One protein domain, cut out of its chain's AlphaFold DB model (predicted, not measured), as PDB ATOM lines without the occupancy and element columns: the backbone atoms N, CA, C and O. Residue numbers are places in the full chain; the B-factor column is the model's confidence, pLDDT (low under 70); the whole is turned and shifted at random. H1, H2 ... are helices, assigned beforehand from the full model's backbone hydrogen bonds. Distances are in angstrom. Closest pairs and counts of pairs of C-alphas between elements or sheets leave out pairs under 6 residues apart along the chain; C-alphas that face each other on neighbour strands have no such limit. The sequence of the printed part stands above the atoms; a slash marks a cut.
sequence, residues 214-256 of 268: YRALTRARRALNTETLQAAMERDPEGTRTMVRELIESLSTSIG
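This is residues 214 to 256 of the 268 residues of an uncharacterized protein of Streptomyces zhaozhouensis (UniProt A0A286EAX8). Three helices make an open U: H1 and the longer H3 are its two arms with empty space between them, and H2 slants across the closed end from the end of H1 toward the start of H3. H2 and H3 form a helical hairpin, while residues 214 to 223 and 245 to 256 stand free. The printed part has 43 residues with three named helices in the order H1, H2, H3 and no named strand, and its class is all helix. It is only just loose, close to compact, with a radius of gyration of the C-alphas of 11.5 A; the spans are 31 by 20 by 10 A, an outline that is only just flat.

H1 covers residues 214 to 223 and is 13.9 A long from first to last C-alpha, beginning with C-alpha 214 at (-2.052, 4.962, -5.272). H2 covers residues 226 to 235, 14.2 A long, with C-alpha 226 at (1.788, -12.883, 1.506). H3, the longest helix, covers residues 237 to 255, 27.6 A long, and ends with C-alpha 255 at (7.019, 9.981, 4.123).

H1 and H2 meet only through their link, a tight one of 2 residues. H1 and H3 are apart. H2 and H3 touch, H3 with residues 240 to 241 alone; their closest C-alphas, those of Met 233 and Thr 240, are 5.9 A apart. They run opposite ways at a steep tilt of 45 degrees. In H1, H2 and H3 every O i to N i+4 pair is within hydrogen-bond range.

The two C-alphas farthest apart, those of Arg 235 and Gly 256, are 32.5 A apart. The printed part has no cut, and both links, H1 to H2 and H2 to H3, are tight. The mean pLDDT of the printed part is 83.6; residues 214 and 216 are under 70.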
ATOM      1  N   TYR A 214      -1.534   6.176  -5.871       67.00
ATOM      2  CA  TYR A 214      -2.052   4.962  -5.272       67.00
ATOM      3  C   TYR A 214      -2.061   3.769  -6.227       67.00
ATOM      4  O   TYR A 214      -1.966   2.648  -5.751       67.00
ATOM      5  N   ARG A 215      -2.080   3.926  -7.554       71.50
ATOM      6  CA  ARG A 215      -1.965   2.824  -8.531       71.50
ATOM      7  C   ARG A 215      -0.579   2.189  -8.523       71.50
ATOM      8  O   ARG A 215      -0.483   0.968  -8.647       71.50
ATOM      9  N   ALA A 216       0.484   2.981  -8.379       69.44
ATOM     10  CA  ALA A 216       1.840   2.452  -8.223       69.44
ATOM     11  C   ALA A 216       1.985   1.721  -6.879       69.44
ATOM     12  O   ALA A 216       2.411   0.566  -6.860       69.44
ATOM     13  N   LEU A 217       1.505   2.335  -5.792       75.12
ATOM     14  CA  LEU A 217       1.472   1.724  -4.457       75.12
ATOM     15  C   LEU A 217       0.592   0.462  -4.411       75.12
ATOM     16  O   LEU A 217       0.964  -0.535  -3.804       75.12
ATOM     17  N   THR A 218      -0.538   0.450  -5.121       80.62
ATOM     18  CA  THR A 218      -1.450  -0.702  -5.219       80.62
ATOM     19  C   THR A 218      -0.807  -1.846  -5.994       80.62
ATOM     20  O   THR A 218      -0.970  -3.004  -5.618       80.62
ATOM     21  N   ARG A 219      -0.058  -1.554  -7.066       78.00
ATOM     22  CA  ARG A 219       0.709  -2.579  -7.791       78.00
ATOM     23  C   ARG A 219       1.835  -3.144  -6.937       78.00
ATOM     24  O   ARG A 219       1.957  -4.361  -6.878       78.00
ATOM     25  N   ALA A 220       2.598  -2.288  -6.255       81.31
ATOM     26  CA  ALA A 220       3.650  -2.719  -5.341       81.31
ATOM     27  C   ALA A 220       3.081  -3.601  -4.216       81.31
ATOM     28  O   ALA A 220       3.561  -4.709  -4.011       81.31
ATOM     29  N   ARG A 221       1.976  -3.185  -3.581       85.06
ATOM     30  CA  ARG A 221       1.263  -3.976  -2.562       85.06
ATOM     31  C   ARG A 221       0.755  -5.321  -3.093       85.06
ATOM     32  O   ARG A 221       0.787  -6.308  -2.371       85.06
ATOM     33  N   ARG A 222       0.249  -5.374  -4.330       82.69
ATOM     34  CA  ARG A 222      -0.224  -6.631  -4.944       82.69
ATOM     35  C   ARG A 222       0.921  -7.580  -5.289       82.69
ATOM     36  O   ARG A 222       0.731  -8.785  -5.180       82.69
ATOM     37  N   ALA A 223       2.059  -7.040  -5.722       80.81
ATOM     38  CA  ALA A 223       3.259  -7.811  -6.030       80.81
ATOM     39  C   ALA A 223       3.955  -8.326  -4.759       80.81
ATOM     40  O   ALA A 223       4.464  -9.436  -4.753       80.81
ATOM     41  N   LEU A 224       3.931  -7.550  -3.673       84.81
ATOM     42  CA  LEU A 224       4.466  -7.915  -2.357       84.81
ATOM     43  C   LEU A 224       3.373  -8.520  -1.460       84.81
ATOM     44  O   LEU A 224       3.170  -8.088  -0.327       84.81
ATOM     45  N   ASN A 225       2.613  -9.478  -1.993       85.25
ATOM     46  CA  ASN A 225       1.580 -10.176  -1.230       85.25
ATOM     47  C   ASN A 225       2.177 -11.298  -0.354       85.25
ATOM     48  O   ASN A 225       3.342 -11.670  -0.500       85.25
ATOM     49  N   THR A 226       1.363 -11.850   0.549       86.06
ATOM     50  CA  THR A 226       1.788 -12.883   1.506       86.06
ATOM     51  C   THR A 226       2.353 -14.127   0.823       86.06
ATOM     52  O   THR A 226       3.383 -14.625   1.258       86.06
ATOM     53  N   GLU A 227       1.745 -14.588  -0.272       85.31
ATOM     54  CA  GLU A 227       2.211 -15.767  -1.020       85.31
ATOM     55  C   GLU A 227       3.594 -15.534  -1.641       85.31
ATOM     56  O   GLU A 227       4.466 -16.396  -1.578       85.31
ATOM     57  N   THR A 228       3.825 -14.339  -2.187       86.44
ATOM     58  CA  THR A 228       5.101 -13.972  -2.816       86.44
ATOM     59  C   THR A 228       6.206 -13.835  -1.772       86.44
ATOM     60  O   THR A 228       7.329 -14.283  -1.997       86.44
ATOM     61  N   LEU A 229       5.889 -13.259  -0.608       86.00
ATOM     62  CA  LEU A 229       6.826 -13.169   0.512       86.00
ATOM     63  C   LEU A 229       7.117 -14.543   1.119       86.00
ATOM     64  O   LEU A 229       8.262 -14.814   1.455       86.00
ATOM     65  N   GLN A 230       6.126 -15.427   1.207       85.75
ATOM     66  CA  GLN A 230       6.315 -16.786   1.706       85.75
ATOM     67  C   GLN A 230       7.171 -17.623   0.747       85.75
ATOM     68  O   GLN A 230       8.131 -18.246   1.187       85.75
ATOM     69  N   ALA A 231       6.931 -17.527  -0.565       87.06
ATOM     70  CA  ALA A 231       7.786 -18.143  -1.581       87.06
ATOM     71  C   ALA A 231       9.225 -17.583  -1.567       87.06
ATOM     72  O   ALA A 231      10.187 -18.318  -1.794       87.06
ATOM     73  N   ALA A 232       9.400 -16.287  -1.281       86.31
ATOM     74  CA  ALA A 232      10.722 -15.689  -1.094       86.31
ATOM     75  C   ALA A 232      11.399 -16.190   0.196       86.31
ATOM     76  O   ALA A 232      12.575 -16.549   0.167       86.31
ATOM     77  N   MET A 233      10.649 -16.308   1.298       87.81
ATOM     78  CA  MET A 233      11.135 -16.856   2.567       87.81
ATOM     79  C   MET A 233      11.511 -18.338   2.480       87.81
ATOM     80  O   MET A 233      12.453 -18.750   3.146       87.81
ATOM     81  N   GLU A 234      10.826 -19.132   1.658       88.19
ATOM     82  CA  GLU A 234      11.190 -20.531   1.386       88.19
ATOM     83  C   GLU A 234      12.506 -20.652   0.607       88.19
ATOM     84  O   GLU A 234      13.215 -21.651   0.731       88.19
ATOM     85  N   ARG A 235      12.852 -19.630  -0.187       90.12
ATOM     86  CA  ARG A 235      14.056 -19.611  -1.023       90.12
ATOM     87  C   ARG A 235      15.273 -19.012  -0.319       90.12
ATOM     88  O   ARG A 235      16.374 -19.528  -0.490       90.12
ATOM     89  N   ASP A 236      15.088 -17.919   0.417       89.88
ATOM     90  CA  ASP A 236      16.142 -17.228   1.165       89.88
ATOM     91  C   ASP A 236      15.545 -16.459   2.362       89.88
ATOM     92  O   ASP A 236      15.119 -15.306   2.215       89.88
ATOM     93  N   PRO A 237      15.494 -17.073   3.558       87.31
ATOM     94  CA  PRO A 237      14.903 -16.451   4.740       87.31
ATOM     95  C   PRO A 237      15.612 -15.165   5.191       87.31
ATOM     96  O   PRO A 237      14.946 -14.190   5.542       87.31
ATOM     97  N   GLU A 238      16.948 -15.146   5.195       85.38
ATOM     98  CA  GLU A 238      17.745 -14.027   5.720       85.38
ATOM     99  C   GLU A 238      17.806 -12.861   4.724       85.38
ATOM    100  O   GLU A 238      17.585 -11.703   5.103       85.38
ATOM    101  N   GLY A 239      18.011 -13.151   3.435       85.25
ATOM    102  CA  GLY A 239      17.985 -12.129   2.389       85.25
ATOM    103  C   GLY A 239      16.602 -11.499   2.230       85.25
ATOM    104  O   GLY A 239      16.486 -10.279   2.108       85.25
ATOM    105  N   THR A 240      15.532 -12.298   2.343       87.50
ATOM    106  CA  THR A 240      14.155 -11.781   2.288       87.50
ATOM    107  C   THR A 240      13.850 -10.858   3.471       87.50
ATOM    108  O   THR A 240      13.291  -9.779   3.270       87.50
ATOM    109  N   ARG A 241      14.260 -11.214   4.700       86.38
ATOM    110  CA  ARG A 241      14.090 -10.347   5.887       86.38
ATOM    111  C   ARG A 241      14.842  -9.023   5.754       86.38
ATOM    112  O   ARG A 241      14.301  -7.982   6.124       86.38
ATOM    113  N   THR A 242      16.063  -9.062   5.223       86.75
ATOM    114  CA  THR A 242      16.898  -7.870   5.016       86.75
ATOM    115  C   THR A 242      16.275  -6.938   3.979       86.75
ATOM    116  O   THR A 242      16.061  -5.762   4.257       86.75
ATOM    117  N   MET A 243      15.869  -7.472   2.825       85.44
ATOM    118  CA  MET A 243      15.291  -6.664   1.750       85.44
ATOM    119  C   MET A 243      13.931  -6.054   2.129       85.44
ATOM    120  O   MET A 243      13.628  -4.921   1.757       85.44
ATOM    121  N   VAL A 244      13.115  -6.767   2.914       88.00
ATOM    122  CA  VAL A 244      11.859  -6.218   3.457       88.00
ATOM    123  C   VAL A 244      12.132  -5.080   4.443       88.00
ATOM    124  O   VAL A 244      11.419  -4.078   4.418       88.00
ATOM    125  N   ARG A 245      13.170  -5.199   5.280       85.81
ATOM    126  CA  ARG A 245      13.570  -4.143   6.220       85.81
ATOM    127  C   ARG A 245      14.000  -2.871   5.489       85.81
ATOM    128  O   ARG A 245      13.432  -1.818   5.756       85.81
ATOM    129  N   GLU A 246      14.921  -2.983   4.533       84.75
ATOM    130  CA  GLU A 246      15.403  -1.840   3.740       84.75
ATOM    131  C   GLU A 246      14.260  -1.139   2.992       84.75
ATOM    132  O   GLU A 246      14.210   0.090   2.916       84.75
ATOM    133  N   LEU A 247      13.293  -1.910   2.482       86.94
ATOM    134  CA  LEU A 247      12.113  -1.361   1.822       86.94
ATOM    135  C   LEU A 247      11.223  -0.568   2.793       86.94
ATOM    136  O   LEU A 247      10.770   0.523   2.446       86.94
ATOM    137  N   ILE A 248      10.970  -1.086   4.001       86.62
ATOM    138  CA  ILE A 248      10.182  -0.387   5.031       86.62
ATOM    139  C   ILE A 248      10.895   0.897   5.472       86.62
ATOM    140  O   ILE A 248      10.258   1.948   5.561       86.62
ATOM    141  N   GLU A 249      12.205   0.845   5.704       84.44
ATOM    142  CA  GLU A 249      13.023   2.003   6.094       84.44
ATOM    143  C   GLU A 249      13.049   3.081   4.997       84.44
ATOM    144  O   GLU A 249      12.829   4.263   5.269       84.44
ATOM    145  N   SER A 250      13.220   2.682   3.735       83.06
ATOM    146  CA  SER A 250      13.192   3.603   2.593       83.06
ATOM    147  C   SER A 250      11.829   4.286   2.436       83.06
ATOM    148  O   SER A 250      11.755   5.508   2.268       83.06
ATOM    149  N   LEU A 251      10.736   3.519   2.536       85.25
ATOM    150  CA  LEU A 251       9.380   4.052   2.397       85.25
ATOM    151  C   LEU A 251       8.995   4.967   3.564       85.25
ATOM    152  O   LEU A 251       8.391   6.009   3.326       85.25
ATOM    153  N   SER A 252       9.360   4.602   4.793       82.94
ATOM    154  CA  SER A 252       9.069   5.374   6.010       82.94
ATOM    155  C   SER A 252       9.838   6.700   6.058       82.94
ATOM    156  O   SER A 252       9.227   7.752   6.264       82.94
ATOM    157  N   THR A 253      11.129   6.684   5.705       82.50
ATOM    158  CA  THR A 253      11.960   7.895   5.555       82.50
ATOM    159  C   THR A 253      11.373   8.854   4.520       82.50
ATOM    160  O   THR A 253      11.306  10.061   4.745       82.50
ATOM    161  N   SER A 254      10.891   8.325   3.388       78.31
ATOM    162  CA  SER A 254      10.334   9.139   2.302       78.31
ATOM    163  C   SER A 254       9.028   9.859   2.666       78.31
ATOM    164  O   SER A 254       8.674  10.819   1.982       78.31
ATOM    165  N   ILE A 255       8.301   9.400   3.688       83.00
ATOM    166  CA  ILE A 255       7.019   9.981   4.123       83.00
ATOM    167  C   ILE A 255       7.091  10.614   5.519       83.00
ATOM    168  O   ILE A 255       6.066  11.061   6.031       83.00
ATOM    169  N   GLY A 256       8.283  10.667   6.124       77.50
ATOM    170  CA  GLY A 256       8.498  11.232   7.457       77.50
ATOM    171  C   GLY A 256       7.814  10.445   8.580       77.50
ATOM    172  O   GLY A 256       7.382  11.045   9.561       77.50
TER     173      GLY A 256